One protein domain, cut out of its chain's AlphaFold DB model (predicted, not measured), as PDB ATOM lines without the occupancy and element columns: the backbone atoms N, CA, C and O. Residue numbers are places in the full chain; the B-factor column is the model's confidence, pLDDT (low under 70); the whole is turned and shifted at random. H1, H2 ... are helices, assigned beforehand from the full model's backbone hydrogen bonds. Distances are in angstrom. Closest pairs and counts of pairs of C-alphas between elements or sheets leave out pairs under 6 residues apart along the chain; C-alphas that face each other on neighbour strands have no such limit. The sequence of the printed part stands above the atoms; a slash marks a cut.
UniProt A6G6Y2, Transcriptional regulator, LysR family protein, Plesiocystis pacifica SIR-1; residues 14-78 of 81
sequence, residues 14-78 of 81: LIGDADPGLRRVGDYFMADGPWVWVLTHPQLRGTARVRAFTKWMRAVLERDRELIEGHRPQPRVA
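What this domain is: This is residues 14 to 78 of the 81 residues of the protein "Transcriptional regulator, LysR family protein" of Plesiocystis pacifica SIR-1 (UniProt A6G6Y2). There is little regular structure: one long helix, H1, forms one side of an elongated, open loop of chain, and the long unnamed stretch of residues 14 to 47 makes most of the rest. The short H2 follows H1 near the middle of the length, and the tail after it runs on to the far end. The printed part has 65 residues, 20 of them in two named helices, H1 then H2, with no named strand: all helix. It is only just loose, close to extended, with a radius of gyration of the C-alphas of 16.0 A, and a rod spanning 51 by 22 by 16 A.

Where its parts are: H1, residues 48 to 63, runs 23.0 A from C-alpha 48 at (23.647, 17.846, -42.496). H2, residues 65 to 68, ends at C-alpha 68, (32.192, 42.617, -51.888).

How they stand to each other: H1 and H2 meet only through their tight link of 1 residue. In H1 every O i to N i+4 pair is within hydrogen-bond range; H2 is too short for such a pair. Residues 24 to 25 pair with residues 76 to 77, parallel.

The domain as a whole: The C-alphas farthest apart, of Gln 43 and Ala 78, are 51.4 A apart. The printed part has no cut. Residues 28 to 34 and 78 have pLDDT under 70.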
ATOM      1  N   LEU A  14      31.347  46.331 -49.309       88.25
ATOM      2  CA  LEU A  14      30.031  45.851 -48.868       88.25
ATOM      3  C   LEU A  14      29.298  46.822 -47.926       88.25
ATOM      4  O   LEU A  14      28.073  46.860 -47.943       88.25
ATOM      5  N   ILE A  15      30.029  47.563 -47.091       90.19
ATOM      6  CA  ILE A  15      29.461  48.524 -46.137       90.19
ATOM      7  C   ILE A  15      29.374  49.901 -46.794       90.19
ATOM      8  O   ILE A  15      28.312  50.510 -46.794       90.19
ATOM      9  N   GLY A  16      30.478  50.371 -47.383       90.88
ATOM     10  CA  GLY A  16      30.562  51.712 -47.957       90.88
ATOM     11  C   GLY A  16      29.628  51.925 -49.148       90.88
ATOM     12  O   GLY A  16      28.924  52.923 -49.190       90.88
ATOM     13  N   ASP A  17      29.574  50.981 -50.094       89.44
ATOM     14  CA  ASP A  17      28.738  51.125 -51.295       89.44
ATOM     15  C   ASP A  17      27.256  50.816 -51.047       89.44
ATOM     16  O   ASP A  17      26.401  51.159 -51.868       89.44
ATOM     17  N   ALA A  18      26.931  50.145 -49.941       89.12
ATOM     18  CA  ALA A  18      25.547  49.863 -49.576       89.12
ATOM     19  C   ALA A  18      24.850  51.071 -48.932       89.12
ATOM     20  O   ALA A  18      23.620  51.123 -48.931       89.12
ATOM     21  N   ASP A  19      25.610  52.032 -48.400       90.88
ATOM     22  CA  ASP A  19      25.071  53.210 -47.725       90.88
ATOM     23  C   ASP A  19      24.958  54.399 -48.697       90.88
ATOM     24  O   ASP A  19      25.979  54.937 -49.124       90.88
ATOM     25  N   PRO A  20      23.747  54.848 -49.071       87.56
ATOM     26  CA  PRO A  20      23.569  55.971 -49.992       87.56
ATOM     27  C   PRO A  20      23.999  57.333 -49.415       87.56
ATOM     28  O   PRO A  20      24.074  58.305 -50.166       87.56
ATOM     29  N   GLY A  21      24.236  57.432 -48.102       88.88
ATOM     30  CA  GLY A  21      24.754  58.631 -47.441       88.88
ATOM     31  C   GLY A  21      26.278  58.759 -47.506       88.88
ATOM     32  O   GLY A  21      26.814  59.829 -47.216       88.88
ATOM     33  N   LEU A  22      26.979  57.697 -47.906       89.50
ATOM     34  CA  LEU A  22      28.424  57.699 -48.093       89.50
ATOM     35  C   LEU A  22      28.779  57.943 -49.559       89.50
ATOM     36  O   LEU A  22      27.962  57.798 -50.462       89.50
ATOM     37  N   ARG A  23      30.017  58.376 -49.805       88.12
ATOM     38  CA  ARG A  23      30.558  58.520 -51.159       88.12
ATOM     39  C   ARG A  23      32.021  58.115 -51.168       88.12
ATOM     40  O   ARG A  23      32.763  58.409 -50.232       88.12
ATOM     41  N   ARG A  24      32.452  57.465 -52.248       87.81
ATOM     42  CA  ARG A  24      33.864  57.116 -52.447       87.81
ATOM     43  C   ARG A  24      34.685  58.376 -52.727       87.81
ATOM     44  O   ARG A  24      34.237  59.266 -53.453       87.81
ATOM     45  N   VAL A  25      35.905  58.407 -52.199       86.38
ATOM     46  CA  VAL A  25      36.858  59.514 -52.351       86.38
ATOM     47  C   VAL A  25      38.151  58.990 -52.976       86.38
ATOM     48  O   VAL A  25      38.696  57.994 -52.507       86.38
ATOM     49  N   GLY A  26      38.639  59.676 -54.015       79.69
ATOM     50  CA  GLY A  26      39.931  59.400 -54.653       79.69
ATOM     51  C   GLY A  26      39.990  58.126 -55.502       79.69
ATOM     52  O   GLY A  26      38.975  57.473 -55.776       79.69
ATOM     53  N   ASP A  27      41.199  57.786 -55.951       71.94
ATOM     54  CA  ASP A  27      41.466  56.547 -56.676       71.94
ATOM     55  C   ASP A  27      41.755  55.385 -55.738       71.94
ATOM     56  O   ASP A  27      42.503  55.490 -54.767       71.94
ATOM     57  N   TYR A  28      41.102  54.263 -56.030       68.31
ATOM     58  CA  TYR A  28      41.180  53.071 -55.208       68.31
ATOM     59  C   TYR A  28      42.387  52.227 -55.605       68.31
ATOM     60  O   TYR A  28      42.521  51.807 -56.754       68.31
ATOM     61  N   PHE A  29      43.227  51.927 -54.619       64.62
ATOM     62  CA  PHE A  29      44.215  50.866 -54.706       64.62
ATOM     63  C   PHE A  29      43.552  49.559 -54.256       64.62
ATOM     64  O   PHE A  29      43.211  49.413 -53.081       64.62
ATOM     65  N   MET A  30      43.376  48.604 -55.175       61.25
ATOM     66  CA  MET A  30      43.172  47.210 -54.777       61.25
ATOM     67  C   MET A  30      44.486  46.719 -54.168       61.25
ATOM     68  O   MET A  30      45.365  46.231 -54.871       61.25
ATOM     69  N   ALA A  31      44.630  46.867 -52.854       63.50
ATOM     70  CA  ALA A  31      45.456  45.920 -52.123       63.50
ATOM     71  C   ALA A  31      44.801  44.542 -52.285       63.50
ATOM     72  O   ALA A  31      43.569  44.486 -52.347       63.50
ATOM     73  N   ASP A  32      45.582  43.458 -52.334       63.62
ATOM     74  CA  ASP A  32      45.040  42.110 -52.133       63.62
ATOM     75  C   ASP A  32      44.200  42.148 -50.844       63.62
ATOM     76  O   ASP A  32      44.716  42.312 -49.735       63.62
ATOM     77  N   GLY A  33      42.880  42.202 -51.034       64.06
ATOM     78  CA  GLY A  33      41.946  42.744 -50.051       64.06
ATOM     79  C   GLY A  33      41.585  41.733 -48.966       64.06
ATOM     80  O   GLY A  33      41.959  40.562 -49.050       64.06
ATOM     81  N   PRO A  34      40.843  42.153 -47.924       66.06
ATOM     82  CA  PRO A  34      40.471  41.253 -46.844       66.06
ATOM     83  C   PRO A  34      39.608  40.103 -47.376       66.06
ATOM     84  O   PRO A  34      38.518  40.297 -47.910       66.06
ATOM     85  N   TRP A  35      40.109  38.886 -47.197       77.94
ATOM     86  CA  TRP A  35      39.437  37.656 -47.595       77.94
ATOM     87  C   TRP A  35      38.179  37.409 -46.751       77.94
ATOM     88  O   TRP A  35      38.213  37.501 -45.520       77.94
ATOM     89  N   VAL A  36      37.077  37.021 -47.398       85.69
ATOM     90  CA  VAL A  36      35.870  36.558 -46.701       85.69
ATOM     91  C   VAL A  36      36.000  35.068 -46.382       85.69
ATOM     92  O   VAL A  36      36.154  34.238 -47.278       85.69
ATOM     93  N   TRP A  37      35.878  34.714 -45.101       88.56
ATOM     94  CA  TRP A  37      35.966  33.332 -44.627       88.56
ATOM     95  C   TRP A  37      34.636  32.847 -44.055       88.56
ATOM     96  O   TRP A  37      34.049  33.484 -43.183       88.56
ATOM     97  N   VAL A  38      34.195  31.661 -44.481       90.50
ATOM     98  CA  VAL A  38      33.104  30.931 -43.818       90.50
ATOM     99  C   VAL A  38      33.718  29.843 -42.948       90.50
ATOM    100  O   VAL A  38      34.171  28.813 -43.447       90.50
ATOM    101  N   LEU A  39      33.748  30.083 -41.640       93.94
ATOM    102  CA  LEU A  39      34.358  29.186 -40.663       93.94
ATOM    103  C   LEU A  39      33.302  28.291 -40.007       93.94
ATOM    104  O   LEU A  39      32.209  28.730 -39.655       93.94
ATOM    105  N   THR A  40      33.645  27.018 -39.816       94.00
ATOM    106  CA  THR A  40      32.802  26.043 -39.111       94.00
ATOM    107  C   THR A  40      33.638  25.252 -38.121       94.00
ATOM    108  O   THR A  40      34.765  24.872 -38.443       94.00
ATOM    109  N   HIS A  41      33.066  24.928 -36.962       94.75
ATOM    110  CA  HIS A  41      33.733  24.083 -35.974       94.75
ATOM    111  C   HIS A  41      34.048  22.684 -36.560       94.75
ATOM    112  O   HIS A  41      33.141  22.067 -37.141       94.75
ATOM    113  N   PRO A  42      35.277  22.141 -36.413       95.19
ATOM    114  CA  PRO A  42      35.702  20.906 -37.089       95.19
ATOM    115  C   PRO A  42      34.803  19.693 -36.828       95.19
ATOM    116  O   PRO A  42      34.552  18.903 -37.735       95.19
ATOM    117  N   GLN A  43      34.272  19.574 -35.613       96.06
ATOM    118  CA  GLN A  43      33.399  18.479 -35.189       96.06
ATOM    119  C   GLN A  43      31.981  18.599 -35.771       96.06
ATOM    120  O   GLN A  43      31.269  17.604 -35.866       96.06
ATOM    121  N   LEU A  44      31.557  19.800 -36.180       95.25
ATOM    122  CA  LEU A  44      30.193  20.057 -36.654       95.25
ATOM    123  C   LEU A  44      30.091  20.166 -38.180       95.25
ATOM    124  O   LEU A  44      28.998  19.988 -38.721       95.25
ATOM    125  N   ARG A  45      31.208  20.402 -38.886       92.38
ATOM    126  CA  ARG A  45      31.249  20.614 -40.351       92.38
ATOM    127  C   ARG A  45      30.648  19.470 -41.177       92.38
ATOM    128  O   ARG A  45      30.211  19.692 -42.301       92.38
ATOM    129  N   GLY A  46      30.626  18.254 -40.625       94.44
ATOM    130  CA  GLY A  46      30.055  17.069 -41.274       94.44
ATOM    131  C   GLY A  46      28.536  16.935 -41.128       94.44
ATOM    132  O   GLY A  46      27.915  16.198 -41.892       94.44
ATOM    133  N   THR A  47      27.917  17.642 -40.180       97.94
ATOM    134  CA  THR A  47      26.475  17.515 -39.923       97.94
ATOM    135  C   THR A  47      25.653  18.070 -41.089       97.94
ATOM    136  O   THR A  47      26.015  19.073 -41.710       97.94
ATOM    137  N   ALA A  48      24.508  17.442 -41.382       97.88
ATOM    138  CA  ALA A  48      23.647  17.846 -42.496       97.88
ATOM    139  C   ALA A  48      23.213  19.320 -42.404       97.88
ATOM    140  O   ALA A  48      23.243  20.036 -43.403       97.88
ATOM    141  N   ARG A  49      22.887  19.790 -41.192       97.19
ATOM    142  CA  ARG A  49      22.482  21.177 -40.930       97.19
ATOM    143  C   ARG A  49      23.596  22.175 -41.252       97.19
ATOM    144  O   ARG A  49      23.342  23.144 -41.958       97.19
ATOM    145  N   VAL A  50      24.820  21.928 -40.778       97.38
ATOM    146  CA  VAL A  50      25.960  22.825 -41.038       97.38
ATOM    147  C   VAL A  50      26.298  22.844 -42.523       97.38
ATOM    148  O   VAL A  50      26.446  23.918 -43.093       97.38
ATOM    149  N   ARG A  51      26.315  21.685 -43.190       95.75
ATOM    150  CA  ARG A  51      26.546  21.617 -44.641       95.75
ATOM    151  C   ARG A  51      25.500  22.390 -45.443       95.75
ATOM    152  O   ARG A  51      25.859  23.096 -46.384       95.75
ATOM    153  N   ALA A  52      24.223  22.258 -45.082       97.31
ATOM    154  CA  ALA A  52      23.140  22.989 -45.735       97.31
ATOM    155  C   ALA A  52      23.307  24.507 -45.560       97.31
ATOM    156  O   ALA A  52      23.236  25.243 -46.542       97.31
ATOM    157  N   PHE A  53      23.614  24.958 -44.341       96.44
ATOM    158  CA  PHE A  53      23.860  26.368 -44.055       96.44
ATOM    159  C   PHE A  53      25.083  26.915 -44.802       96.44
ATOM    160  O   PHE A  53      24.978  27.940 -45.469       96.44
ATOM    161  N   THR A  54      26.224  26.218 -44.782       95.94
ATOM    162  CA  THR A  54      27.430  26.638 -45.514       95.94
ATOM    163  C   THR A  54      27.180  26.719 -47.022       95.94
ATOM    164  O   THR A  54      27.665  27.645 -47.673       95.94
ATOM    165  N   LYS A  55      26.403  25.786 -47.593       95.62
ATOM    166  CA  LYS A  55      26.006  25.841 -49.010       95.62
ATOM    167  C   LYS A  55      25.171  27.089 -49.307       95.62
ATOM    168  O   LYS A  55      25.412  27.746 -50.315       95.62
ATOM    169  N   TRP A  56      24.213  27.408 -48.441       97.19
ATOM    170  CA  TRP A  56      23.389  28.607 -48.580       97.19
ATOM    171  C   TRP A  56      24.218  29.893 -48.446       97.19
ATOM    172  O   TRP A  56      24.145  30.747 -49.324       97.19
ATOM    173  N   MET A  57      25.081  29.987 -47.428       96.44
ATOM    174  CA  MET A  57      25.995  31.120 -47.234       96.44
ATOM    175  C   MET A  57      26.867  31.364 -48.463       96.44
ATOM    176  O   MET A  57      26.985  32.498 -48.913       96.44
ATOM    177  N   ARG A  58      27.436  30.304 -49.053       94.00
ATOM    178  CA  ARG A  58      28.211  30.415 -50.296       94.00
ATOM    179  C   ARG A  58      27.391  31.045 -51.421       94.00
ATOM    180  O   ARG A  58      27.900  31.920 -52.104       94.00
ATOM    181  N   ALA A  59      26.147  30.610 -51.616       96.25
ATOM    182  CA  ALA A  59      25.295  31.152 -52.673       96.25
ATOM    183  C   ALA A  59      24.970  32.641 -52.456       96.25
ATOM    184  O   ALA A  59      24.932  33.404 -53.415       96.25
ATOM    185  N   VAL A  60      24.769  33.057 -51.202       94.94
ATOM    186  CA  VAL A  60      24.564  34.469 -50.843       94.94
ATOM    187  C   VAL A  60      25.813  35.299 -51.140       94.94
ATOM    188  O   VAL A  60      25.706  36.336 -51.784       94.94
ATOM    189  N   LEU A  61      26.988  34.823 -50.722       93.50
ATOM    190  CA  LEU A  61      28.252  35.521 -50.964       93.50
ATOM    191  C   LEU A  61      28.568  35.631 -52.460       93.50
ATOM    192  O   LEU A  61      28.991  36.688 -52.909       93.50
ATOM    193  N   GLU A  62      28.306  34.578 -53.237       93.12
ATOM    194  CA  GLU A  62      28.528  34.590 -54.687       93.12
ATOM    195  C   GLU A  62      27.609  35.587 -55.403       93.12
ATOM    196  O   GLU A  62      28.042  36.299 -56.305       93.12
ATOM    197  N   ARG A  63      26.341  35.684 -54.979       94.19
ATOM    198  CA  ARG A  63      25.392  36.664 -55.528       94.19
ATOM    199  C   ARG A  63      25.898  38.097 -55.361       94.19
ATOM    200  O   ARG A  63      25.712  38.918 -56.256       94.19
ATOM    201  N   ASP A  64      26.518  38.392 -54.223       91.81
ATOM    202  CA  ASP A  64      26.965  39.739 -53.872       91.81
ATOM    203  C   ASP A  64      28.469  39.953 -54.122       91.81
ATOM    204  O   ASP A  64      29.004  40.998 -53.744       91.81
ATOM    205  N   ARG A  65      29.140  39.018 -54.811       90.75
ATOM    206  CA  ARG A  65      30.591  39.021 -55.061       90.75
ATOM    207  C   ARG A  65      31.090  40.344 -55.635       90.75
ATOM    208  O   ARG A  65      31.982  40.956 -55.064       90.75
ATOM    209  N   GLU A  66      30.431  40.848 -56.674       90.06
ATOM    210  CA  GLU A  66      30.804  42.112 -57.324       90.06
ATOM    211  C   GLU A  66      30.718  43.325 -56.377       90.06
ATOM    212  O   GLU A  66      31.436  44.303 -56.543       90.06
ATOM    213  N   LEU A  67      29.838  43.295 -55.369       89.50
ATOM    214  CA  LEU A  67      29.782  44.346 -54.344       89.50
ATOM    215  C   LEU A  67      30.908  44.177 -53.315       89.50
ATOM    216  O   LEU A  67      31.559  45.150 -52.949       89.50
ATOM    217  N   ILE A  68      31.149  42.944 -52.868       89.25
ATOM    218  CA  ILE A  68      32.192  42.617 -51.888       89.25
ATOM    219  C   ILE A  68      33.582  42.973 -52.436       89.25
ATOM    220  O   ILE A  68      34.376  43.590 -51.730       89.25
ATOM    221  N   GLU A  69      33.842  42.645 -53.701       87.31
ATOM    222  CA  GLU A  69      35.098  42.931 -54.409       87.31
ATOM    223  C   GLU A  69      35.205  44.402 -54.860       87.31
ATOM    224  O   GLU A  69      36.263  44.851 -55.293       87.31
ATOM    225  N   GLY A  70      34.136  45.193 -54.710       86.56
ATOM    226  CA  GLY A  70      34.127  46.617 -55.065       86.56
ATOM    227  C   GLY A  70      33.998  46.902 -56.564       86.56
ATOM    228  O   GLY A  70      34.300  48.011 -57.002       86.56
ATOM    229  N   HIS A  71      33.528  45.934 -57.352       87.50
ATOM    230  CA  HIS A  71      33.208  46.074 -58.776       87.50
ATOM    231  C   HIS A  71      31.842  46.735 -59.038       87.50
ATOM    232  O   HIS A  71      31.547  47.115 -60.172       87.50
ATOM    233  N   ARG A  72      31.030  46.955 -57.994       85.75
ATOM    234  CA  ARG A  72      29.812  47.792 -58.025       85.75
ATOM    235  C   ARG A  72      29.960  49.058 -57.169       85.75
ATOM    236  O   ARG A  72      29.241  49.194 -56.181       85.75
ATOM    237  N   PRO A  73      30.887  49.971 -57.507       78.94
ATOM    238  CA  PRO A  73      31.152  51.140 -56.685       78.94
ATOM    239  C   PRO A  73      29.995  52.139 -56.729       78.94
ATOM    240  O   PRO A  73      29.377  52.354 -57.776       78.94
ATOM    241  N   GLN A  74      29.767  52.827 -55.613       81.00
ATOM    242  CA  GLN A  74      28.968  54.045 -55.619       81.00
ATOM    243  C   GLN A  74      29.640  55.184 -56.405       81.00
ATOM    244  O   GLN A  74      30.867  55.184 -56.583       81.00
ATOM    245  N   PRO A  75      28.856  56.186 -56.855       75.00
ATOM    246  CA  PRO A  75      29.392  57.384 -57.486       75.00
ATOM    247  C   PRO A  75      30.475  58.038 -56.620       75.00
ATOM    248  O   PRO A  75      30.292  58.271 -55.423       75.00
ATOM    249  N   ARG A  76      31.617  58.340 -57.239       74.94
ATOM    250  CA  ARG A  76      32.698  59.076 -56.583       74.94
ATOM    251  C   ARG A  76      32.385  60.560 -56.527       74.94
ATOM    252  O   ARG A  76      31.804  61.116 -57.457       74.94
ATOM    253  N   VAL A  77      32.828  61.201 -55.452       72.06
ATOM    254  CA  VAL A  77      32.928  62.661 -55.424       72.06
ATOM    255  C   VAL A  77      34.171  63.044 -56.219       72.06
ATOM    256  O   VAL A  77      35.252  62.527 -55.939       72.06
ATOM    257  N   ALA A  78      34.018  63.910 -57.222       59.53
ATOM    258  CA  ALA A  78      35.164  64.540 -57.863       59.53
ATOM    259  C   ALA A  78      35.753  65.575 -56.890       59.53
ATOM    260  O   ALA A  78      35.019  66.427 -56.398       59.53
TER     261      ALA A  78